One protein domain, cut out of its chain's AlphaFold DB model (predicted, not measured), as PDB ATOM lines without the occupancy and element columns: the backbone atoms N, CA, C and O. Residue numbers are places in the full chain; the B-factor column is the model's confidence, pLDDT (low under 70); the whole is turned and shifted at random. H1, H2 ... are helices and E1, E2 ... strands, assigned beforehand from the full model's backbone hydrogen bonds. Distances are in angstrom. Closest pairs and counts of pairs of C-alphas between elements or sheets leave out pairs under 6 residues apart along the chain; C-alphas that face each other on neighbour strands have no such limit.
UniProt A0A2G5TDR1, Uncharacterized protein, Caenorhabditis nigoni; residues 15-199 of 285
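What this domain is: This is residues 15 to 199 of the 285 residues of an uncharacterized protein of Caenorhabditis nigoni (UniProt A0A2G5TDR1). With little regular structure, the chain winds in stacked turns; parallel sheets E3-E5-E7-E9 and E4-E6-E8-E10-E11 form a sandwich, partly face to face, strands crossed at 86 degrees. The printed part has 185 residues, 71 in three helices and eleven strands, mixed class. It is compact, radius of gyration of the C-alphas 16.6 A, spanning 51 by 46 by 25 A.

Where its parts are: E1 is residues 15-17 from C-alpha (66.530, 9.943, 187.301), H1 31-35, E2 39-42, H2 60-65, E3 68-70, E4 73-76, E5 91-93, E6 96-99, E7 114-117, E8 126-133, E9 146-149, E10 163-170, 20.2 A long, H3 178-186, E11 189-194, ending at (39.183, -12.310, 189.089).

How they stand to each other: Strand-helix-strand units E1-H1-E2 and E10-H3-E11 join parallel neighbour strands by right-handed crossovers. N 16 and O 40 are 2.8 A apart. H3 has every O-to-N i+4 pair within hydrogen-bond range; H1 has 0 of 1, H2 0 of 2, each 1 at i+3.

The domain as a whole: C-alphas 21 and 198 are farthest apart, 52.3 A. The E2-to-H2 link is long. pLDDT is under 70 at 120-123 and 152-161.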
ATOM      1  N   GLN A  15      67.171   8.685 187.665       94.12
ATOM      2  CA  GLN A  15      66.530   9.943 187.301       94.12
ATOM      3  C   GLN A  15      67.437  10.823 186.436       94.12
ATOM      4  O   GLN A  15      68.613  11.022 186.743       94.12
ATOM      5  N   VAL A  16      66.865  11.406 185.383       95.62
ATOM      6  CA  VAL A  16      67.476  12.437 184.535       95.62
ATOM      7  C   VAL A  16      66.473  13.575 184.389       95.62
ATOM      8  O   VAL A  16      65.556  13.513 183.569       95.62
ATOM      9  N   VAL A  17      66.624  14.601 185.225       97.12
ATOM     10  CA  VAL A  17      65.610  15.650 185.388       97.12
ATOM     11  C   VAL A  17      66.159  17.058 185.168       97.12
ATOM     12  O   VAL A  17      67.295  17.356 185.529       97.12
ATOM     13  N   ASP A  18      65.334  17.918 184.569       97.56
ATOM     14  CA  ASP A  18      65.538  19.369 184.438       97.56
ATOM     15  C   ASP A  18      66.786  19.850 183.674       97.56
ATOM     16  O   ASP A  18      67.200  21.011 183.775       97.56
ATOM     17  N   ASN A  19      67.346  19.014 182.799       97.81
ATOM     18  CA  ASN A  19      68.483  19.398 181.965       97.81
ATOM     19  C   ASN A  19      68.007  20.089 180.678       97.81
ATOM     20  O   ASN A  19      67.852  19.458 179.634       97.81
ATOM     21  N   LYS A  20      67.837  21.416 180.714       97.88
ATOM     22  CA  LYS A  20      67.257  22.217 179.606       97.88
ATOM     23  C   LYS A  20      67.995  22.144 178.259       97.88
ATOM     24  O   LYS A  20      67.484  22.634 177.260       97.88
ATOM     25  N   LYS A  21      69.202  21.569 178.227       97.94
ATOM     26  CA  LYS A  21      70.011  21.369 177.010       97.94
ATOM     27  C   LYS A  21      70.143  19.901 176.586       97.94
ATOM     28  O   LYS A  21      70.719  19.644 175.536       97.94
ATOM     29  N   LEU A  22      69.687  18.955 177.404       97.62
ATOM     30  CA  LEU A  22      69.881  17.528 177.161       97.62
ATOM     31  C   LEU A  22      68.744  16.973 176.304       97.62
ATOM     32  O   LEU A  22      67.587  17.037 176.713       97.62
ATOM     33  N   ASP A  23      69.077  16.394 175.155       97.50
ATOM     34  CA  ASP A  23      68.162  15.538 174.400       97.50
ATOM     35  C   ASP A  23      68.277  14.102 174.942       97.50
ATOM     36  O   ASP A  23      69.293  13.434 174.740       97.50
ATOM     37  N   ALA A  24      67.266  13.660 175.694       96.06
ATOM     38  CA  ALA A  24      67.196  12.332 176.298       96.06
ATOM     39  C   ALA A  24      66.204  11.400 175.575       96.06
ATOM     40  O   ALA A  24      65.874  10.344 176.110       96.06
ATOM     41  N   GLU A  25      65.753  11.750 174.363       94.88
ATOM     42  CA  GLU A  25      64.705  11.038 173.611       94.88
ATOM     43  C   GLU A  25      64.980   9.527 173.490       94.88
ATOM     44  O   GLU A  25      64.111   8.696 173.743       94.88
ATOM     45  N   ASN A  26      66.227   9.152 173.204       93.38
ATOM     46  CA  ASN A  26      66.611   7.750 173.005       93.38
ATOM     47  C   ASN A  26      67.098   7.043 174.278       93.38
ATOM     48  O   ASN A  26      67.407   5.850 174.236       93.38
ATOM     49  N   LEU A  27      67.199   7.746 175.410       93.38
ATOM     50  CA  LEU A  27      67.880   7.245 176.608       93.38
ATOM     51  C   LEU A  27      67.252   5.944 177.129       93.38
ATOM     52  O   LEU A  27      67.954   4.968 177.378       93.38
ATOM     53  N   CYS A  28      65.925   5.911 177.238       91.25
ATOM     54  CA  CYS A  28      65.189   4.824 177.886       91.25
ATOM     55  C   CYS A  28      65.030   3.561 177.020       91.25
ATOM     56  O   CYS A  28      64.655   2.502 177.524       91.25
ATOM     57  N   GLY A  29      65.327   3.665 175.722       87.19
ATOM     58  CA  GLY A  29      65.416   2.531 174.797       87.19
ATOM     59  C   GLY A  29      66.851   2.056 174.544       87.19
ATOM     60  O   GLY A  29      67.041   1.076 173.832       87.19
ATOM     61  N   SER A  30      67.862   2.733 175.099       85.12
ATOM     62  CA  SER A  30      69.270   2.500 174.762       85.12
ATOM     63  C   SER A  30      70.009   1.648 175.791       85.12
ATOM     64  O   SER A  30      69.784   1.742 176.999       85.12
ATOM     65  N   GLY A  31      70.984   0.869 175.316       85.50
ATOM     66  CA  GLY A  31      71.905   0.125 176.178       85.50
ATOM     67  C   GLY A  31      71.158  -0.786 177.147       85.50
ATOM     68  O   GLY A  31      70.242  -1.477 176.743       85.50
ATOM     69  N   LEU A  32      71.516  -0.774 178.430       82.88
ATOM     70  CA  LEU A  32      70.834  -1.585 179.450       82.88
ATOM     71  C   LEU A  32      69.566  -0.920 180.004       82.88
ATOM     72  O   LEU A  32      68.806  -1.581 180.701       82.88
ATOM     73  N   LEU A  33      69.316   0.360 179.691       87.06
ATOM     74  CA  LEU A  33      68.147   1.087 180.198       87.06
ATOM     75  C   LEU A  33      66.830   0.530 179.641       87.06
ATOM     76  O   LEU A  33      65.802   0.619 180.301       87.06
ATOM     77  N   HIS A  34      66.862  -0.132 178.483       85.69
ATOM     78  CA  HIS A  34      65.662  -0.729 177.902       85.69
ATOM     79  C   HIS A  34      65.053  -1.866 178.742       85.69
ATOM     80  O   HIS A  34      63.871  -2.153 178.555       85.69
ATOM     81  N   TYR A  35      65.804  -2.479 179.665       83.69
ATOM     82  CA  TYR A  35      65.282  -3.499 180.584       83.69
ATOM     83  C   TYR A  35      64.540  -2.907 181.786       83.69
ATOM     84  O   TYR A  35      63.779  -3.611 182.446       83.69
ATOM     85  N   PHE A  36      64.755  -1.626 182.082       86.75
ATOM     86  CA  PHE A  36      64.164  -0.961 183.235       86.75
ATOM     87  C   PHE A  36      62.807  -0.364 182.885       86.75
ATOM     88  O   PHE A  36      62.538   0.044 181.741       86.75
ATOM     89  N   THR A  37      61.949  -0.352 183.896       89.12
ATOM     90  CA  THR A  37      60.584   0.156 183.817       89.12
ATOM     91  C   THR A  37      60.384   1.397 184.678       89.12
ATOM     92  O   THR A  37      59.658   2.302 184.257       89.12
ATOM     93  N   ASP A  38      61.121   1.517 185.786       88.44
ATOM     94  CA  ASP A  38      60.998   2.612 186.749       88.44
ATOM     95  C   ASP A  38      62.012   3.748 186.445       88.44
ATOM     96  O   ASP A  38      62.852   4.123 187.268       88.44
ATOM     97  N   LEU A  39      61.992   4.273 185.210       91.75
ATOM     98  CA  LEU A  39      62.908   5.326 184.741       91.75
ATOM     99  C   LEU A  39      62.259   6.714 184.782       91.75
ATOM    100  O   LEU A  39      61.305   6.967 184.045       91.75
ATOM    101  N   ARG A  40      62.824   7.659 185.547       94.94
ATOM    102  CA  ARG A  40      62.359   9.059 185.543       94.94
ATOM    103  C   ARG A  40      63.199   9.927 184.613       94.94
ATOM    104  O   ARG A  40      64.334  10.275 184.922       94.94
ATOM    105  N   VAL A  41      62.628  10.336 183.487       95.44
ATOM    106  CA  VAL A  41      63.261  11.260 182.535       95.44
ATOM    107  C   VAL A  41      62.258  12.360 182.225       95.44
ATOM    108  O   VAL A  41      61.253  12.099 181.567       95.44
ATOM    109  N   LYS A  42      62.482  13.556 182.783       95.94
ATOM    110  CA  LYS A  42      61.500  14.648 182.747       95.94
ATOM    111  C   LYS A  42      62.144  16.032 182.738       95.94
ATOM    112  O   LYS A  42      63.079  16.305 183.486       95.94
ATOM    113  N   GLY A  43      61.569  16.953 181.971       95.38
ATOM    114  CA  GLY A  43      61.926  18.374 182.016       95.38
ATOM    115  C   GLY A  43      63.246  18.698 181.316       95.38
ATOM    116  O   GLY A  43      63.803  19.786 181.535       95.38
ATOM    117  N   ASN A  44      63.743  17.771 180.494       97.44
ATOM    118  CA  ASN A  44      64.911  17.958 179.641       97.44
ATOM    119  C   ASN A  44      64.520  18.685 178.335       97.44
ATOM    120  O   ASN A  44      63.371  19.092 178.167       97.44
ATOM    121  N   LEU A  45      65.464  18.891 177.406       97.12
ATOM    122  CA  LEU A  45      65.134  19.452 176.082       97.12
ATOM    123  C   LEU A  45      64.167  18.529 175.326       97.12
ATOM    124  O   LEU A  45      63.237  19.003 174.676       97.12
ATOM    125  N   LYS A  46      64.395  17.218 175.443       96.06
ATOM    126  CA  LYS A  46      63.462  16.160 175.067       96.06
ATOM    127  C   LYS A  46      63.555  15.023 176.067       96.06
ATOM    128  O   LYS A  46      64.658  14.640 176.456       96.06
ATOM    129  N   ASP A  47      62.406  14.473 176.424       96.00
ATOM    130  CA  ASP A  47      62.291  13.303 177.287       96.00
ATOM    131  C   ASP A  47      62.010  12.049 176.446       96.00
ATOM    132  O   ASP A  47      61.520  12.137 175.320       96.00
ATOM    133  N   CYS A  48      62.321  10.869 176.982       93.94
ATOM    134  CA  CYS A  48      62.142   9.596 176.271       93.94
ATOM    135  C   CYS A  48      60.685   9.090 176.233       93.94
ATOM    136  O   CYS A  48      60.380   8.093 175.576       93.94
ATOM    137  N   GLY A  49      59.793   9.740 176.981       94.62
ATOM    138  CA  GLY A  49      58.388   9.389 177.153       94.62
ATOM    139  C   GLY A  49      57.788  10.142 178.337       94.62
ATOM    140  O   GLY A  49      58.431  11.026 178.906       94.62
ATOM    141  N   CYS A  50      56.563   9.791 178.711       97.00
ATOM    142  CA  CYS A  50      55.868  10.425 179.831       97.00
ATOM    143  C   CYS A  50      56.003   9.607 181.111       97.00
ATOM    144  O   CYS A  50      56.317   8.418 181.077       97.00
ATOM    145  N   GLN A  51      55.744  10.267 182.236       96.56
ATOM    146  CA  GLN A  51      55.770   9.671 183.568       96.56
ATOM    147  C   GLN A  51      54.349   9.233 183.928       96.56
ATOM    148  O   GLN A  51      53.484  10.077 184.146       96.56
ATOM    149  N   GLY A  52      54.059   7.936 183.902       97.06
ATOM    150  CA  GLY A  52      52.699   7.436 184.116       97.06
ATOM    151  C   GLY A  52      52.231   7.485 185.565       97.06
ATOM    152  O   GLY A  52      51.037   7.381 185.811       97.06
ATOM    153  N   ASP A  53      53.146   7.677 186.510       95.75
ATOM    154  CA  ASP A  53      52.886   7.845 187.940       95.75
ATOM    155  C   ASP A  53      52.554   9.293 188.345       95.75
ATOM    156  O   ASP A  53      52.307   9.571 189.516       95.75
ATOM    157  N   GLU A  54      52.536  10.221 187.385       96.25
ATOM    158  CA  GLU A  54      52.226  11.642 187.595       96.25
ATOM    159  C   GLU A  54      50.881  12.064 186.967       96.25
ATOM    160  O   GLU A  54      50.602  13.259 186.837       96.25
ATOM    161  N   ILE A  55      50.052  11.101 186.539       97.19
ATOM    162  CA  ILE A  55      48.752  11.381 185.918       97.19
ATOM    163  C   ILE A  55      47.715  11.703 186.997       97.19
ATOM    164  O   ILE A  55      47.396  10.879 187.851       97.19
ATOM    165  N   ASP A  56      47.134  12.893 186.900       96.56
ATOM    166  CA  ASP A  56      45.957  13.324 187.645       96.56
ATOM    167  C   ASP A  56      45.064  14.204 186.751       96.56
ATOM    168  O   ASP A  56      45.394  14.484 185.596       96.56
ATOM    169  N   ASP A  57      43.923  14.662 187.271       96.19
ATOM    170  CA  ASP A  57      42.978  15.491 186.506       96.19
ATOM    171  C   ASP A  57      43.603  16.799 185.967       96.19
ATOM    172  O   ASP A  57      43.145  17.337 184.956       96.19
ATOM    173  N   SER A  58      44.657  17.318 186.607       96.69
ATOM    174  CA  SER A  58      45.362  18.537 186.200       96.69
ATOM    175  C   SER A  58      46.438  18.284 185.139       96.69
ATOM    176  O   SER A  58      46.638  19.122 184.254       96.69
ATOM    177  N   THR A  59      47.106  17.130 185.183       96.38
ATOM    178  CA  THR A  59      48.198  16.777 184.263       96.38
ATOM    179  C   THR A  59      47.722  15.983 183.053       96.38
ATOM    180  O   THR A  59      48.365  16.038 182.010       96.38
ATOM    181  N   LEU A  60      46.565  15.318 183.120       97.06
ATOM    182  CA  LEU A  60      46.047  14.431 182.073       97.06
ATOM    183  C   LEU A  60      46.128  15.038 180.663       97.06
ATOM    184  O   LEU A  60      46.555  14.387 179.712       97.06
ATOM    185  N   SER A  61      45.775  16.318 180.523       96.62
ATOM    186  CA  SER A  61      45.787  17.019 179.232       96.62
ATOM    187  C   SER A  61      47.160  17.082 178.546       96.62
ATOM    188  O   SER A  61      47.211  17.226 177.321       96.62
ATOM    189  N   THR A  62      48.265  16.934 179.286       95.94
ATOM    190  CA  THR A  62      49.629  16.969 178.739       95.94
ATOM    191  C   THR A  62      50.037  15.659 178.066       95.94
ATOM    192  O   THR A  62      51.037  15.633 177.356       95.94
ATOM    193  N   TYR A  63      49.267  14.580 178.236       97.44
ATOM    194  CA  TYR A  63      49.601  13.252 177.703       97.44
ATOM    195  C   TYR A  63      49.183  13.052 176.243       97.44
ATOM    196  O   TYR A  63      49.522  12.032 175.654       97.44
ATOM    197  N   LYS A  64      48.539  14.043 175.611       96.94
ATOM    198  CA  LYS A  64      48.024  13.946 174.231       96.94
ATOM    199  C   LYS A  64      49.061  13.503 173.201       96.94
ATOM    200  O   LYS A  64      48.700  12.866 172.222       96.94
ATOM    201  N   THR A  65      50.332  13.855 173.377       95.06
ATOM    202  CA  THR A  65      51.420  13.475 172.457       95.06
ATOM    203  C   THR A  65      52.204  12.255 172.935       95.06
ATOM    204  O   THR A  65      53.210  11.892 172.332       95.06
ATOM    205  N   CYS A  66      51.785  11.643 174.041       96.75
ATOM    206  CA  CYS A  66      52.503  10.560 174.674       96.75
ATOM    207  C   CYS A  66      52.319   9.251 173.919       96.75
ATOM    208  O   CYS A  66      51.195   8.801 173.729       96.75
ATOM    209  N   GLN A  67      53.430   8.617 173.550       96.94
ATOM    210  CA  GLN A  67      53.430   7.290 172.927       96.94
ATOM    211  C   GLN A  67      53.975   6.197 173.854       96.94
ATOM    212  O   GLN A  67      53.584   5.037 173.739       96.94
ATOM    213  N   ASN A  68      54.857   6.570 174.783       96.12
ATOM    214  CA  ASN A  68      55.498   5.672 175.737       96.12
ATOM    215  C   ASN A  68      55.291   6.208 177.153       96.12
ATOM    216  O   ASN A  68      55.680   7.343 177.432       96.12
ATOM    217  N   SER A  69      54.735   5.381 178.032       96.94
ATOM    218  CA  SER A  69      54.645   5.661 179.466       96.94
ATOM    219  C   SER A  69      55.713   4.871 180.220       96.94
ATOM    220  O   SER A  69      55.803   3.655 180.049       96.94
ATOM    221  N   TYR A  70      56.523   5.553 181.025       95.00
ATOM    222  CA  TYR A  70      57.495   4.972 181.958       95.00
ATOM    223  C   TYR A  70      57.018   5.181 183.390       95.00
ATOM    224  O   TYR A  70      56.148   6.021 183.621       95.00
ATOM    225  N   ASN A  71      57.585   4.440 184.347       93.75
ATOM    226  CA  ASN A  71      57.039   4.366 185.703       93.75
ATOM    227  C   ASN A  71      55.547   3.994 185.671       93.75
ATOM    228  O   ASN A  71      54.750   4.556 186.406       93.75
ATOM    229  N   GLY A  72      55.155   3.072 184.789       95.75
ATOM    230  CA  GLY A  72      53.801   2.534 184.715       95.75
ATOM    231  C   GLY A  72      52.763   3.442 184.063       95.75
ATOM    232  O   GLY A  72      53.076   4.240 183.181       95.75
ATOM    233  N   LEU A  73      51.506   3.251 184.458       98.19
ATOM    234  CA  LEU A  73      50.329   4.048 184.117       98.19
ATOM    235  C   LEU A  73      49.390   4.003 185.327       98.19
ATOM    236  O   LEU A  73      48.769   2.970 185.578       98.19
ATOM    237  N   TYR A  74      49.298   5.106 186.064       98.38
ATOM    238  CA  TYR A  74      48.514   5.195 187.293       98.38
ATOM    239  C   TYR A  74      47.320   6.119 187.080       98.38
ATOM    240  O   TYR A  74      47.486   7.304 186.820       98.38
ATOM    241  N   LEU A  75      46.108   5.586 187.210       98.25
ATOM    242  CA  LEU A  75      44.859   6.347 187.189       98.25
ATOM    243  C   LEU A  75      44.137   6.110 188.513       98.25
ATOM    244  O   LEU A  75      43.145   5.387 188.586       98.25
ATOM    245  N   ASN A  76      44.676   6.706 189.573       97.69
ATOM    246  CA  ASN A  76      44.203   6.503 190.938       97.69
ATOM    247  C   ASN A  76      43.427   7.737 191.406       97.69
ATOM    248  O   ASN A  76      43.990   8.825 191.488       97.69
ATOM    249  N   ASN A  77      42.146   7.572 191.749       97.00
ATOM    250  CA  ASN A  77      41.239   8.671 192.129       97.00
ATOM    251  C   ASN A  77      41.026   9.743 191.037       97.00
ATOM    252  O   ASN A  77      40.680  10.883 191.345       97.00
ATOM    253  N   VAL A  78      41.231   9.390 189.766       95.94
ATOM    254  CA  VAL A  78      40.963  10.272 188.618       95.94
ATOM    255  C   VAL A  78      39.452  10.436 188.450       95.94
ATOM    256  O   VAL A  78      38.718   9.445 188.407       95.94
ATOM    257  N   THR A  79      38.984  11.682 188.344       95.06
ATOM    258  CA  THR A  79      37.553  11.999 188.184       95.06
ATOM    259  C   THR A  79      37.189  12.454 186.771       95.06
ATOM    260  O   THR A  79      36.003  12.529 186.429       95.06
ATOM    261  N   SER A  80      38.191  12.738 185.931       93.00
ATOM    262  CA  SER A  80      37.995  13.110 184.535       93.00
ATOM    263  C   SER A  80      37.193  12.054 183.779       93.00
ATOM    264  O   SER A  80      37.493  10.862 183.802       93.00
ATOM    265  N   LYS A  81      36.188  12.523 183.037       91.94
ATOM    266  CA  LYS A  81      35.412  11.694 182.103       91.94
ATOM    267  C   LYS A  81      36.065  11.589 180.728       91.94
ATOM    268  O   LYS A  81      35.744  10.680 179.971       91.94
ATOM    269  N   ASP A  82      36.932  12.541 180.392       95.38
ATOM    270  CA  ASP A  82      37.653  12.560 179.125       95.38
ATOM    271  C   ASP A  82      39.066  12.017 179.338       95.38
ATOM    272  O   ASP A  82      39.933  12.705 179.875       95.38
ATOM    273  N   LEU A  83      39.274  10.772 178.911       97.31
ATOM    274  CA  LEU A  83      40.566  10.086 178.921       97.31
ATOM    275  C   LEU A  83      41.218  10.052 177.530       97.31
ATOM    276  O   LEU A  83      42.241   9.391 177.348       97.31
ATOM    277  N   SER A  84      40.675  10.791 176.551       97.31
ATOM    278  CA  SER A  84      41.262  10.897 175.209       97.31
ATOM    279  C   SER A  84      42.726  11.350 175.189       97.31
ATOM    280  O   SER A  84      43.442  10.911 174.290       97.31
ATOM    281  N   PRO A  85      43.259  12.128 176.160       98.06
ATOM    282  CA  PRO A  85      44.689  12.423 176.180       98.06
ATOM    283  C   PRO A  85      45.596  11.191 176.266       98.06
ATOM    284  O   PRO A  85      46.752  11.286 175.876       98.06
ATOM    285  N   LEU A  86      45.096  10.048 176.739       98.12
ATOM    286  CA  LEU A  86      45.868   8.808 176.862       98.12
ATOM    287  C   LEU A  86      45.797   7.930 175.606       98.12
ATOM    288  O   LEU A  86      46.454   6.893 175.544       98.12
ATOM    289  N   GLU A  87      45.028   8.326 174.587       97.44
ATOM    290  CA  GLU A  87      44.722   7.455 173.450       97.44
ATOM    291  C   GLU A  87      45.930   7.108 172.582       97.44
ATOM    292  O   GLU A  87      45.920   6.084 171.905       97.44
ATOM    293  N   ASN A  88      46.963   7.952 172.583       98.12
ATOM    294  CA  ASN A  88      48.165   7.775 171.768       98.12
ATOM    295  C   ASN A  88      49.221   6.884 172.432       98.12
ATOM    296  O   ASN A  88      50.221   6.559 171.789       98.12
ATOM    297  N   ILE A  89      48.999   6.461 173.682       98.44
ATOM    298  CA  ILE A  89      49.913   5.568 174.389       98.44
ATOM    299  C   ILE A  89      49.902   4.209 173.687       98.44
ATOM    300  O   ILE A  89      48.886   3.518 173.654       98.44
ATOM    301  N   MET A  90      51.055   3.832 173.136       98.12
ATOM    302  CA  MET A  90      51.266   2.557 172.445       98.12
ATOM    303  C   MET A  90      51.979   1.527 173.312       98.12
ATOM    304  O   MET A  90      51.812   0.321 173.116       98.12
ATOM    305  N   GLN A  91      52.780   2.006 174.264       97.38
ATOM    306  CA  GLN A  91      53.540   1.171 175.178       97.38
ATOM    307  C   GLN A  91      53.482   1.727 176.600       97.38
ATOM    308  O   GLN A  91      53.723   2.916 176.824       97.38
ATOM    309  N   VAL A  92      53.256   0.836 177.563       97.69
ATOM    310  CA  VAL A  92      53.461   1.100 178.991       97.69
ATOM    311  C   VAL A  92      54.622   0.246 179.490       97.69
ATOM    312  O   VAL A  92      54.670  -0.956 179.227       97.69
ATOM    313  N   LYS A  93      55.561   0.875 180.197       94.75
ATOM    314  CA  LYS A  93      56.661   0.239 180.922       94.75
ATOM    315  C   LYS A  93      56.504   0.513 182.415       94.75
ATOM    316  O   LYS A  93      56.637   1.656 182.842       94.75
ATOM    317  N   GLY A  94      56.261  -0.534 183.193       92.69
ATOM    318  CA  GLY A  94      55.957  -0.477 184.625       92.69
ATOM    319  C   GLY A  94      54.498  -0.845 184.888       92.69
ATOM    320  O   GLY A  94      53.781  -1.170 183.955       92.69
ATOM    321  N   ILE A  95      54.049  -0.803 186.140       93.88
ATOM    322  CA  ILE A  95      52.705  -1.269 186.537       93.88
ATOM    323  C   ILE A  95      51.588  -0.447 185.877       93.88
ATOM    324  O   ILE A  95      51.678   0.776 185.818       93.88
ATOM    325  N   ILE A  96      50.504  -1.103 185.459       97.88
ATOM    326  CA  ILE A  96      49.227  -0.432 185.184       97.88
ATOM    327  C   ILE A  96      48.362  -0.535 186.441       97.88
ATOM    328  O   ILE A  96      48.034  -1.641 186.865       97.88
ATOM    329  N   ASP A  97      48.005   0.593 187.048       98.38
ATOM    330  CA  ASP A  97      47.168   0.650 188.248       98.38
ATOM    331  C   ASP A  97      46.034   1.652 188.043       98.38
ATOM    332  O   ASP A  97      46.260   2.843 187.849       98.38
ATOM    333  N   ILE A  98      44.804   1.151 188.027       98.62
ATOM    334  CA  ILE A  98      43.600   1.953 187.844       98.62
ATOM    335  C   ILE A  98      42.683   1.638 189.010       98.62
ATOM    336  O   ILE A  98      42.072   0.562 189.069       98.62
ATOM    337  N   SER A  99      42.588   2.577 189.947       98.44
ATOM    338  CA  SER A  99      41.865   2.338 191.186       98.44
ATOM    339  C   SER A  99      41.048   3.519 191.681       98.44
ATOM    340  O   SER A  99      41.441   4.681 191.569       98.44
ATOM    341  N   ASN A 100      39.913   3.201 192.306       98.38
ATOM    342  CA  ASN A 100      39.016   4.184 192.918       98.38
ATOM    343  C   ASN A 100      38.528   5.236 191.903       98.38
ATOM    344  O   ASN A 100      38.547   6.436 192.175       98.38
ATOM    345  N   THR A 101      38.123   4.786 190.713       98.12
ATOM    346  CA  THR A 101      37.662   5.652 189.619       98.12
ATOM    347  C   THR A 101      36.244   5.312 189.166       98.12
ATOM    348  O   THR A 101      35.710   4.236 189.431       98.12
ATOM    349  N   ASP A 102      35.653   6.231 188.404       97.25
ATOM    350  CA  ASP A 102      34.369   6.051 187.721       97.25
ATOM    351  C   ASP A 102      34.527   5.536 186.272       97.25
ATOM    352  O   ASP A 102      33.591   5.622 185.477       97.25
ATOM    353  N   ILE A 103      35.707   5.016 185.909       97.88
ATOM    354  CA  ILE A 103      36.022   4.542 184.555       97.88
ATOM    355  C   ILE A 103      35.180   3.308 184.211       97.88
ATOM    356  O   ILE A 103      35.153   2.329 184.955       97.88
ATOM    357  N   GLU A 104      34.519   3.339 183.052       96.69
ATOM    358  CA  GLU A 104      33.600   2.274 182.626       96.69
ATOM    359  C   GLU A 104      34.291   1.128 181.873       96.69
ATOM    360  O   GLU A 104      33.825  -0.014 181.914       96.69
ATOM    361  N   ASN A 105      35.388   1.425 181.170       97.00
ATOM    362  CA  ASN A 105      36.191   0.473 180.403       97.00
ATOM    363  C   ASN A 105      37.538   1.092 179.981       97.00
ATOM    364  O   ASN A 105      37.747   2.294 180.147       97.00
ATOM    365  N   LEU A 106      38.434   0.286 179.405       97.75
ATOM    366  CA  LEU A 106      39.776   0.708 178.982       97.75
ATOM    367  C   LEU A 106      39.888   1.050 177.488       97.75
ATOM    368  O   LEU A 106      40.998   1.166 176.971       97.75
ATOM    369  N   SER A 107      38.772   1.263 176.778       97.00
ATOM    370  CA  SER A 107      38.797   1.500 175.324       97.00
ATOM    371  C   SER A 107      39.472   2.811 174.930       97.00
ATOM    372  O   SER A 107      39.787   3.013 173.759       97.00
ATOM    373  N   PHE A 108      39.703   3.713 175.886       96.88
ATOM    374  CA  PHE A 108      40.511   4.907 175.665       96.88
ATOM    375  C   PHE A 108      41.979   4.558 175.368       96.88
ATOM    376  O   PHE A 108      42.619   5.296 174.631       96.88
ATOM    377  N   LEU A 109      42.494   3.404 175.817       97.06
ATOM    378  CA  LEU A 109      43.827   2.877 175.478       97.06
ATOM    379  C   LEU A 109      43.825   2.135 174.127       97.06
ATOM    380  O   LEU A 109      44.429   1.076 173.975       97.06
ATOM    381  N   LYS A 110      43.131   2.685 173.122       96.19
ATOM    382  CA  LYS A 110      42.881   2.028 171.824       96.19
ATOM    383  C   LYS A 110      44.135   1.701 171.009       96.19
ATOM    384  O   LYS A 110      44.038   0.904 170.084       96.19
ATOM    385  N   ASN A 111      45.270   2.328 171.321       97.81
ATOM    386  CA  ASN A 111      46.545   2.108 170.643       97.81
ATOM    387  C   ASN A 111      47.557   1.332 171.499       97.81
ATOM    388  O   ASN A 111      48.666   1.092 171.027       97.81
ATOM    389  N   LEU A 112      47.214   0.938 172.733       98.00
ATOM    390  CA  LEU A 112      48.148   0.276 173.644       98.00
ATOM    391  C   LEU A 112      48.369  -1.183 173.229       98.00
ATOM    392  O   LEU A 112      47.593  -2.069 173.577       98.00
ATOM    393  N   VAL A 113      49.455  -1.414 172.492       97.69
ATOM    394  CA  VAL A 113      49.847  -2.732 171.970       97.69
ATOM    395  C   VAL A 113      50.723  -3.489 172.962       97.69
ATOM    396  O   VAL A 113      50.622  -4.710 173.082       97.69
ATOM    397  N   THR A 114      51.619  -2.773 173.647       96.12
ATOM    398  CA  THR A 114      52.710  -3.377 174.420       96.12
ATOM    399  C   THR A 114      52.664  -2.978 175.888       96.12
ATOM    400  O   THR A 114      52.823  -1.810 176.240       96.12
ATOM    401  N   PHE A 115      52.546  -3.973 176.756       95.44
ATOM    402  CA  PHE A 115      52.692  -3.828 178.193       95.44
ATOM    403  C   PHE A 115      53.966  -4.542 178.657       95.44
ATOM    404  O   PHE A 115      54.115  -5.756 178.543       95.44
ATOM    405  N   LYS A 116      54.918  -3.768 179.174       92.75
ATOM    406  CA  LYS A 116      56.170  -4.263 179.737       92.75
ATOM    407  C   LYS A 116      56.176  -4.033 181.231       92.75
ATOM    408  O   LYS A 116      55.980  -2.913 181.691       92.75
ATOM    409  N   TYR A 117      56.467  -5.077 181.978       88.88
ATOM    410  CA  TYR A 117      56.655  -5.000 183.418       88.88
ATOM    411  C   TYR A 117      57.998  -5.623 183.763       88.88
ATOM    412  O   TYR A 117      58.581  -6.334 182.953       88.88
ATOM    413  N   ARG A 118      58.489  -5.358 184.968       83.69
ATOM    414  CA  ARG A 118      59.664  -6.041 185.486       83.69
ATOM    415  C   ARG A 118      59.303  -6.677 186.811       83.69
ATOM    416  O   ARG A 118      59.011  -5.985 187.787       83.69
ATOM    417  N   ASN A 119      59.302  -7.999 186.826       77.31
ATOM    418  CA  ASN A 119      59.183  -8.769 188.047       77.31
ATOM    419  C   ASN A 119      60.455  -9.596 188.179       77.31
ATOM    420  O   ASN A 119      60.674 -10.475 187.353       77.31
ATOM    421  N   GLN A 120      61.304  -9.237 189.142       65.38
ATOM    422  CA  GLN A 120      62.521  -9.988 189.428       65.38
ATOM    423  C   GLN A 120      62.188 -11.055 190.471       65.38
ATOM    424  O   GLN A 120      61.558 -10.735 191.473       65.38
ATOM    425  N   GLU A 121      62.652 -12.287 190.289       61.53
ATOM    426  CA  GLU A 121      62.447 -13.394 191.243       61.53
ATOM    427  C   GLU A 121      60.995 -13.927 191.339       61.53
ATOM    428  O   GLU A 121      60.068 -13.499 190.656       61.53
ATOM    429  N   THR A 122      60.786 -14.909 192.224       56.16
ATOM    430  CA  THR A 122      59.517 -15.635 192.423       56.16
ATOM    431  C   THR A 122      58.494 -14.898 193.291       56.16
ATOM    432  O   THR A 122      57.471 -15.472 193.672       56.16
ATOM    433  N   LYS A 123      58.747 -13.635 193.656       65.94
ATOM    434  CA  LYS A 123      57.798 -12.860 194.460       65.94
ATOM    435  C   LYS A 123      56.641 -12.378 193.595       65.94
ATOM    436  O   LYS A 123      56.814 -11.773 192.541       65.94
ATOM    437  N   GLU A 124      55.434 -12.610 194.087       74.25
ATOM    438  CA  GLU A 124      54.219 -12.113 193.457       74.25
ATOM    439  C   GLU A 124      54.149 -10.582 193.513       74.25
ATOM    440  O   GLU A 124      53.997  -9.992 194.589       74.25
ATOM    441  N   ARG A 125      54.184  -9.935 192.345       84.50
ATOM    442  CA  ARG A 125      53.922  -8.502 192.183       84.50
ATOM    443  C   ARG A 125      52.778  -8.324 191.196       84.50
ATOM    444  O   ARG A 125      52.857  -8.815 190.077       84.50
ATOM    445  N   ILE A 126      51.731  -7.609 191.611       91.69
ATOM    446  CA  ILE A 126      50.639  -7.243 190.704       91.69
ATOM    447  C   ILE A 126      51.214  -6.294 189.650       91.69
ATOM    448  O   ILE A 126      51.735  -5.231 189.990       91.69
ATOM    449  N   SER A 127      51.150  -6.698 188.387       92.62
ATOM    450  CA  SER A 127      51.627  -5.915 187.248       92.62
ATOM    451  C   SER A 127      50.494  -5.111 186.602       92.62
ATOM    452  O   SER A 127      50.742  -4.033 186.062       92.62
ATOM    453  N   PHE A 128      49.251  -5.587 186.728       97.06
ATOM    454  CA  PHE A 128      48.050  -4.910 186.248       97.06
ATOM    455  C   PHE A 128      46.951  -4.957 187.315       97.06
ATOM    456  O   PHE A 128      46.475  -6.034 187.679       97.06
ATOM    457  N   ASN A 129      46.535  -3.796 187.811       98.38
ATOM    458  CA  ASN A 129      45.549  -3.657 188.874       98.38
ATOM    459  C   ASN A 129      44.321  -2.877 188.390       98.38
ATOM    460  O   ASN A 129      44.432  -1.724 187.979       98.38
ATOM    461  N   LEU A 130      43.147  -3.504 188.479       98.56
ATOM    462  CA  LEU A 130      41.837  -2.867 188.378       98.56
ATOM    463  C   LEU A 130      41.123  -3.089 189.707       98.56
ATOM    464  O   LEU A 130      40.695  -4.208 190.003       98.56
ATOM    465  N   GLN A 131      40.999  -2.037 190.512       98.31
ATOM    466  CA  GLN A 131      40.473  -2.170 191.868       98.31
ATOM    467  C   GLN A 131      39.511  -1.044 192.240       98.31
ATOM    468  O   GLN A 131      39.814   0.129 192.048       98.31
ATOM    469  N   ASN A 132      38.369  -1.380 192.843       98.44
ATOM    470  CA  ASN A 132      37.392  -0.396 193.338       98.44
ATOM    471  C   ASN A 132      36.896   0.566 192.242       98.44
ATOM    472  O   ASN A 132      36.804   1.772 192.465       98.44
ATOM    473  N   ASN A 133      36.584   0.039 191.057       98.12
ATOM    474  CA  ASN A 133      36.028   0.819 189.950       98.12
ATOM    475  C   ASN A 133      34.565   0.400 189.736       98.12
ATOM    476  O   ASN A 133      34.283  -0.457 188.892       98.12
ATOM    477  N   PRO A 134      33.612   0.950 190.512       97.25
ATOM    478  CA  PRO A 134      32.250   0.425 190.581       97.25
ATOM    479  C   PRO A 134      31.461   0.593 189.284       97.25
ATOM    480  O   PRO A 134      30.450  -0.073 189.131       97.25
ATOM    481  N   LYS A 135      31.892   1.460 188.358       97.75
ATOM    482  CA  LYS A 135      31.252   1.655 187.045       97.75
ATOM    483  C   LYS A 135      31.897   0.842 185.924       97.75
ATOM    484  O   LYS A 135      31.390   0.844 184.805       97.75
ATOM    485  N   MET A 136      32.991   0.138 186.208       97.75
ATOM    486  CA  MET A 136      33.731  -0.612 185.203       97.75
ATOM    487  C   MET A 136      32.969  -1.872 184.804       97.75
ATOM    488  O   MET A 136      32.896  -2.815 185.584       97.75
ATOM    489  N   THR A 137      32.416  -1.895 183.592       96.56
ATOM    490  CA  THR A 137      31.603  -3.011 183.074       96.56
ATOM    491  C   THR A 137      32.323  -3.840 182.013       96.56
ATOM    492  O   THR A 137      31.914  -4.966 181.744       96.56
ATOM    493  N   ARG A 138      33.413  -3.335 181.421       95.81
ATOM    494  CA  ARG A 138      34.181  -4.035 180.376       95.81
ATOM    495  C   ARG A 138      35.684  -3.819 180.532       95.81
ATOM    496  O   ARG A 138      36.102  -2.742 180.938       95.81
ATOM    497  N   PHE A 139      36.488  -4.813 180.145       95.94
ATOM    498  CA  PHE A 139      37.942  -4.655 180.007       95.94
ATOM    499  C   PHE A 139      38.275  -3.750 178.813       95.94
ATOM    500  O   PHE A 139      38.638  -2.597 179.013       95.94
ATOM    501  N   GLY A 140      38.033  -4.197 177.576       93.88
ATOM    502  CA  GLY A 140      37.970  -3.302 176.418       93.88
ATOM    503  C   GLY A 140      39.310  -2.743 175.940       93.88
ATOM    504  O   GLY A 140      39.348  -1.596 175.508       93.88
ATOM    505  N   MET A 141      40.394  -3.526 175.978       93.81
ATOM    506  CA  MET A 141      41.676  -3.174 175.343       93.81
ATOM    507  C   MET A 141      41.830  -3.912 174.002       93.81
ATOM    508  O   MET A 141      42.285  -5.053 173.987       93.81
ATOM    509  N   PRO A 142      41.444  -3.306 172.865       82.69
ATOM    510  CA  PRO A 142      41.228  -4.048 171.620       82.69
ATOM    511  C   PRO A 142      42.505  -4.488 170.892       82.69
ATOM    512  O   PRO A 142      42.430  -5.375 170.049       82.69
ATOM    513  N   VAL A 143      43.652  -3.856 171.163       94.19
ATOM    514  CA  VAL A 143      44.905  -4.084 170.411       94.19
ATOM    515  C   VAL A 143      46.068  -4.571 171.277       94.19
ATOM    516  O   VAL A 143      47.181  -4.704 170.770       94.19
ATOM    517  N   LEU A 144      45.828  -4.830 172.567       95.06
ATOM    518  CA  LEU A 144      46.848  -5.387 173.450       95.06
ATOM    519  C   LEU A 144      47.210  -6.790 172.954       95.06
ATOM    520  O   LEU A 144      46.348  -7.660 172.879       95.06
ATOM    521  N   SER A 145      48.479  -7.004 172.623       93.38
ATOM    522  CA  SER A 145      48.956  -8.288 172.092       93.38
ATOM    523  C   SER A 145      50.298  -8.725 172.664       93.38
ATOM    524  O   SER A 145      50.704  -9.866 172.467       93.38
ATOM    525  N   VAL A 146      50.992  -7.843 173.391       92.38
ATOM    526  CA  VAL A 146      52.291  -8.147 173.991       92.38
ATOM    527  C   VAL A 146      52.266  -7.795 175.471       92.38
ATOM    528  O   VAL A 146      52.160  -6.621 175.829       92.38
ATOM    529  N   ILE A 147      52.434  -8.808 176.322       91.56
ATOM    530  CA  ILE A 147      52.768  -8.653 177.740       91.56
ATOM    531  C   ILE A 147      54.129  -9.303 177.962       91.56
ATOM    532  O   ILE A 147      54.305 -10.483 177.679       91.56
ATOM    533  N   HIS A 148      55.105  -8.531 178.431       87.62
ATOM    534  CA  HIS A 148      56.483  -9.003 178.507       87.62
ATOM    535  C   HIS A 148      57.158  -8.589 179.814       87.62
ATOM    536  O   HIS A 148      57.170  -7.407 180.169       87.62
ATOM    537  N   ASN A 149      57.745  -9.569 180.504       84.94
ATOM    538  CA  ASN A 149      58.643  -9.316 181.623       84.94
ATOM    539  C   ASN A 149      60.013  -8.908 181.073       84.94
ATOM    540  O   ASN A 149      60.663  -9.703 180.406       84.94
ATOM    541  N   THR A 150      60.467  -7.692 181.362       82.12
ATOM    542  CA  THR A 150      61.760  -7.171 180.902       82.12
ATOM    543  C   THR A 150      62.944  -7.661 181.739       82.12
ATOM    544  O   THR A 150      64.043  -7.107 181.636       82.12
ATOM    545  N   GLU A 151      62.752  -8.658 182.607       72.00
ATOM    546  CA  GLU A 151      63.868  -9.339 183.253       72.00
ATOM    547  C   GLU A 151      64.809  -9.955 182.203       72.00
ATOM    548  O   GLU A 151      64.388 -10.374 181.129       72.00
ATOM    549  N   VAL A 152      66.112  -9.919 182.505       58.16
ATOM    550  CA  VAL A 152      67.209 -10.295 181.605       58.16
ATOM    551  C   VAL A 152      66.885 -11.610 180.904       58.16
ATOM    552  O   VAL A 152      66.748 -12.634 181.572       58.16
ATOM    553  N   GLU A 153      66.835 -11.579 179.569       54.31
ATOM    554  CA  GLU A 153      66.881 -12.767 178.717       54.31
ATOM    555  C   GLU A 153      68.165 -13.536 179.057       54.31
ATOM    556  O   GLU A 153      69.249 -13.264 178.531       54.31
ATOM    557  N   ARG A 154      68.092 -14.445 180.032       50.59
ATOM    558  CA  ARG A 154      69.206 -15.332 180.325       50.59
ATOM    559  C   ARG A 154      69.365 -16.282 179.142       50.59
ATOM    560  O   ARG A 154      68.394 -16.790 178.590       50.59
ATOM    561  N   SER A 155      70.613 -16.520 178.757       45.69
ATOM    562  CA  SER A 155      71.007 -17.414 177.660       45.69
ATOM    563  C   SER A 155      70.571 -18.880 177.851       45.69
ATOM    564  O   SER A 155      70.632 -19.658 176.905       45.69
ATOM    565  N   ASP A 156      70.135 -19.251 179.053       50.47
ATOM    566  CA  ASP A 156      69.599 -20.550 179.471       50.47
ATOM    567  C   ASP A 156      68.059 -20.578 179.610       50.47
ATOM    568  O   ASP A 156      67.496 -21.589 180.022       50.47
ATOM    569  N   GLY A 157      67.379 -19.515 179.163       48.00
ATOM    570  CA  GLY A 157      65.920 -19.391 179.126       48.00
ATOM    571  C   GLY A 157      65.380 -18.512 180.263       48.00
ATOM    572  O   GLY A 157      65.977 -18.464 181.340       48.00
ATOM    573  N   PRO A 158      64.282 -17.770 180.047       48.75
ATOM    574  CA  PRO A 158      63.695 -16.967 181.105       48.75
ATOM    575  C   PRO A 158      63.060 -17.881 182.164       48.75
ATOM    576  O   PRO A 158      62.200 -18.704 181.859       48.75
ATOM    577  N   GLU A 159      63.430 -17.694 183.433       51.84
ATOM    578  CA  GLU A 159      62.439 -17.853 184.498       51.84
ATOM    579  C   GLU A 159      61.442 -16.713 184.271       51.84
ATOM    580  O   GLU A 159      61.666 -15.582 184.697       51.84
ATOM    581  N   GLU A 160      60.408 -16.957 183.462       62.12
ATOM    582  CA  GLU A 160      59.372 -15.965 183.196       62.12
ATOM    583  C   GLU A 160      58.703 -15.630 184.531       62.12
ATOM    584  O   GLU A 160      57.944 -16.427 185.085       62.12
ATOM    585  N   GLY A 161      59.040 -14.471 185.105       67.06
ATOM    586  CA  GLY A 161      58.339 -13.976 186.285       67.06
ATOM    587  C   GLY A 161      56.828 -13.961 186.029       67.06
ATOM    588  O   GLY A 161      56.378 -13.759 184.904       67.06
ATOM    589  N   ILE A 162      56.042 -14.202 187.076       77.94
ATOM    590  CA  ILE A 162      54.591 -14.375 186.950       77.94
ATOM    591  C   ILE A 162      53.947 -13.071 186.452       77.94
ATOM    592  O   ILE A 162      54.107 -12.018 187.081       77.94
ATOM    593  N   VAL A 163      53.161 -13.157 185.371       88.19
ATOM    594  CA  VAL A 163      52.240 -12.092 184.953       88.19
ATOM    595  C   VAL A 163      51.027 -12.139 185.885       88.19
ATOM    596  O   VAL A 163      50.131 -12.960 185.697       88.19
ATOM    597  N   LEU A 164      51.009 -11.303 186.925       91.25
ATOM    598  CA  LEU A 164      49.954 -11.328 187.942       91.25
ATOM    599  C   LEU A 164      49.034 -10.108 187.839       91.25
ATOM    600  O   LEU A 164      49.444  -8.976 188.098       91.25
ATOM    601  N   PHE A 165      47.775 -10.349 187.496       95.75
ATOM    602  CA  PHE A 165      46.723  -9.341 187.400       95.75
ATOM    603  C   PHE A 165      45.827  -9.367 188.646       95.75
ATOM    604  O   PHE A 165      45.733 -10.369 189.357       95.75
ATOM    605  N   ASN A 166      45.144  -8.259 188.919       97.50
ATOM    606  CA  ASN A 166      44.148  -8.159 189.981       97.50
ATOM    607  C   ASN A 166      42.917  -7.408 189.482       97.50
ATOM    608  O   ASN A 166      43.005  -6.207 189.245       97.50
ATOM    609  N   PHE A 167      41.788  -8.103 189.342       97.31
ATOM    610  CA  PHE A 167      40.483  -7.521 189.029       97.31
ATOM    611  C   PHE A 167      39.568  -7.700 190.239       97.31
ATOM    612  O   PHE A 167      39.028  -8.782 190.476       97.31
ATOM    613  N   GLU A 168      39.413  -6.640 191.027       97.25
ATOM    614  CA  GLU A 168      38.762  -6.696 192.331       97.25
ATOM    615  C   GLU A 168      37.784  -5.532 192.518       97.25
ATOM    616  O   GLU A 168      38.070  -4.386 192.183       97.25
ATOM    617  N   ASN A 169      36.618  -5.824 193.099       96.69
ATOM    618  CA  ASN A 169      35.605  -4.816 193.429       96.69
ATOM    619  C   ASN A 169      35.234  -3.898 192.233       96.69
ATOM    620  O   ASN A 169      35.241  -2.669 192.330       96.69
ATOM    621  N   LEU A 170      34.966  -4.524 191.082       96.81
ATOM    622  CA  LEU A 170      34.470  -3.886 189.856       96.81
ATOM    623  C   LEU A 170      32.929  -3.889 189.829       96.81
ATOM    624  O   LEU A 170      32.292  -4.371 190.769       96.81
ATOM    625  N   HIS A 171      32.311  -3.372 188.760       96.56
ATOM    626  CA  HIS A 171      30.853  -3.455 188.613       96.56
ATOM    627  C   HIS A 171      30.391  -4.932 188.628       96.56
ATOM    628  O   HIS A 171      31.061  -5.781 188.038       96.56
ATOM    629  N   PRO A 172      29.226  -5.277 189.212       93.06
ATOM    630  CA  PRO A 172      28.699  -6.651 189.209       93.06
ATOM    631  C   PRO A 172      28.476  -7.267 187.819       93.06
ATOM    632  O   PRO A 172      28.410  -8.490 187.686       93.06
ATOM    633  N   ASP A 173      28.342  -6.426 186.795       92.94
ATOM    634  CA  ASP A 173      28.222  -6.825 185.383       92.94
ATOM    635  C   ASP A 173      29.546  -6.715 184.613       92.94
ATOM    636  O   ASP A 173      29.549  -6.847 183.393       92.94
ATOM    637  N   PHE A 174      30.670  -6.487 185.304       94.69
ATOM    638  CA  PHE A 174      31.984  -6.555 184.678       94.69
ATOM    639  C   PHE A 174      32.183  -7.918 184.023       94.69
ATOM    640  O   PHE A 174      32.054  -8.968 184.665       94.69
ATOM    641  N   CYS A 175      32.502  -7.900 182.734       92.62
ATOM    642  CA  CYS A 175      32.650  -9.119 181.968       92.62
ATOM    643  C   CYS A 175      33.839  -9.079 181.001       92.62
ATOM    644  O   CYS A 175      34.252  -8.020 180.514       92.62
ATOM    645  N   LEU A 176      34.347 -10.274 180.708       92.06
ATOM    646  CA  LEU A 176      35.361 -10.564 179.704       92.06
ATOM    647  C   LEU A 176      34.729 -11.340 178.544       92.06
ATOM    648  O   LEU A 176      33.923 -12.252 178.737       92.06
ATOM    649  N   THR A 177      35.086 -10.979 177.320       88.12
ATOM    650  CA  THR A 177      34.796 -11.786 176.128       88.12
ATOM    651  C   THR A 177      35.654 -13.044 176.102       88.12
ATOM    652  O   THR A 177      36.725 -13.091 176.701       88.12
ATOM    653  N   VAL A 178      35.219 -14.044 175.331       84.06
ATOM    654  CA  VAL A 178      36.016 -15.249 175.051       84.06
ATOM    655  C   VAL A 178      37.401 -14.876 174.510       84.06
ATOM    656  O   VAL A 178      38.396 -15.385 175.012       84.06
ATOM    657  N   ASN A 179      37.486 -13.922 173.578       84.88
ATOM    658  CA  ASN A 179      38.761 -13.480 173.004       84.88
ATOM    659  C   ASN A 179      39.689 -12.824 174.038       84.88
ATOM    660  O   ASN A 179      40.883 -13.095 174.026       84.88
ATOM    661  N   GLU A 180      39.158 -12.001 174.949       91.56
ATOM    662  CA  GLU A 180      39.956 -11.418 176.042       91.56
ATOM    663  C   GLU A 180      40.502 -12.514 176.974       91.56
ATOM    664  O   GLU A 180      41.656 -12.451 177.387       91.56
ATOM    665  N   ILE A 181      39.714 -13.554 177.265       89.69
ATOM    666  CA  ILE A 181      40.170 -14.677 178.098       89.69
ATOM    667  C   ILE A 181      41.225 -15.518 177.366       89.69
ATOM    668  O   ILE A 181      42.216 -15.910 177.977       89.69
ATOM    669  N   LEU A 182      41.042 -15.787 176.070       87.62
ATOM    670  CA  LEU A 182      42.022 -16.524 175.266       87.62
ATOM    671  C   LEU A 182      43.345 -15.773 175.158       87.62
ATOM    672  O   LEU A 182      44.392 -16.390 175.318       87.62
ATOM    673  N   LEU A 183      43.298 -14.452 174.983       88.81
ATOM    674  CA  LEU A 183      44.483 -13.601 175.034       88.81
ATOM    675  C   LEU A 183      45.214 -13.747 176.377       88.81
ATOM    676  O   LEU A 183      46.434 -13.881 176.409       88.81
ATOM    677  N   PHE A 184      44.485 -13.746 177.495       92.00
ATOM    678  CA  PHE A 184      45.084 -13.942 178.817       92.00
ATOM    679  C   PHE A 184      45.718 -15.327 178.979       92.00
ATOM    680  O   PHE A 184      46.789 -15.424 179.572       92.00
ATOM    681  N   LEU A 185      45.107 -16.378 178.426       89.31
ATOM    682  CA  LEU A 185      45.693 -17.720 178.408       89.31
ATOM    683  C   LEU A 185      46.957 -17.779 177.536       89.31
ATOM    684  O   LEU A 185      47.963 -18.318 177.979       89.31
ATOM    685  N   GLU A 186      46.927 -17.192 176.337       87.94
ATOM    686  CA  GLU A 186      48.073 -17.132 175.416       87.94
ATOM    687  C   GLU A 186      49.257 -16.367 176.021       87.94
ATOM    688  O   GLU A 186      50.412 -16.749 175.843       87.94
ATOM    689  N   LEU A 187      48.969 -15.312 176.786       87.94
ATOM    690  CA  LEU A 187      49.967 -14.471 177.445       87.94
ATOM    691  C   LEU A 187      50.311 -14.924 178.874       87.94
ATOM    692  O   LEU A 187      50.935 -14.160 179.613       87.94
ATOM    693  N   ASN A 188      49.910 -16.137 179.278       87.31
ATOM    694  CA  ASN A 188      50.179 -16.721 180.600       87.31
ATOM    695  C   ASN A 188      49.795 -15.801 181.780       87.31
ATOM    696  O   ASN A 188      50.469 -15.760 182.813       87.31
ATOM    697  N   VAL A 189      48.704 -15.042 181.637       90.75
ATOM    698  CA  VAL A 189      48.193 -14.156 182.686       90.75
ATOM    699  C   VAL A 189      47.565 -14.987 183.799       90.75
ATOM    700  O   VAL A 189      46.666 -15.799 183.585       90.75
ATOM    701  N   THR A 190      48.001 -14.719 185.023       90.50
ATOM    702  CA  THR A 190      47.417 -15.260 186.251       90.50
ATOM    703  C   THR A 190      46.721 -14.152 187.029       90.50
ATOM    704  O   THR A 190      47.036 -12.973 186.871       90.50
ATOM    705  N   PHE A 191      45.773 -14.517 187.891       92.50
ATOM    706  CA  PHE A 191      44.975 -13.553 188.641       92.50
ATOM    707  C   PHE A 191      45.082 -13.796 190.139       92.50
ATOM    708  O   PHE A 191      44.877 -14.913 190.607       92.50
ATOM    709  N   ARG A 192      45.329 -12.726 190.903       93.44
ATOM    710  CA  ARG A 192      45.157 -12.737 192.360       93.44
ATOM    711  C   ARG A 192      43.675 -12.743 192.728       93.44
ATOM    712  O   ARG A 192      43.247 -13.562 193.532       93.44
ATOM    713  N   ASN A 193      42.912 -11.843 192.113       93.06
ATOM    714  CA  ASN A 193      41.453 -11.833 192.135       93.06
ATOM    715  C   ASN A 193      40.942 -11.676 190.702       93.06
ATOM    716  O   ASN A 193      41.524 -10.925 189.912       93.06
ATOM    717  N   LEU A 194      39.850 -12.370 190.386       92.94
ATOM    718  CA  LEU A 194      39.183 -12.310 189.089       92.94
ATOM    719  C   LEU A 194      37.672 -12.168 189.285       92.94
ATOM    720  O   LEU A 194      36.902 -13.114 189.119       92.94
ATOM    721  N   ASN A 195      37.246 -10.961 189.653       91.44
ATOM    722  CA  ASN A 195      35.835 -10.622 189.816       91.44
ATOM    723  C   ASN A 195      35.224 -10.255 188.456       91.44
ATOM    724  O   ASN A 195      34.967  -9.085 188.177       91.44
ATOM    725  N   ALA A 196      35.024 -11.258 187.603       90.31
ATOM    726  CA  ALA A 196      34.490 -11.088 186.256       90.31
ATOM    727  C   ALA A 196      33.495 -12.192 185.882       90.31
ATOM    728  O   ALA A 196      33.531 -13.296 186.424       90.31
ATOM    729  N   LYS A 197      32.632 -11.884 184.911       88.50
ATOM    730  CA  LYS A 197      31.759 -12.835 184.208       88.50
ATOM    731  C   LYS A 197      32.210 -13.005 182.757       88.50
ATOM    732  O   LYS A 197      33.020 -12.229 182.255       88.50
ATOM    733  N   ILE A 198      31.639 -13.978 182.057       86.19
ATOM    734  CA  ILE A 198      31.717 -14.026 180.592       86.19
ATOM    735  C   ILE A 198      30.672 -13.058 180.049       86.19
ATOM    736  O   ILE A 198      29.534 -13.054 180.518       86.19
ATOM    737  N   CYS A 199      31.049 -12.223 179.089       85.75
ATOM    738  CA  CYS A 199      30.089 -11.337 178.447       85.75
ATOM    739  C   CYS A 199      29.031 -12.125 177.683       85.75
ATOM    740  O   CYS A 199      29.326 -13.199 177.159       85.75
TER     741      CYS A 199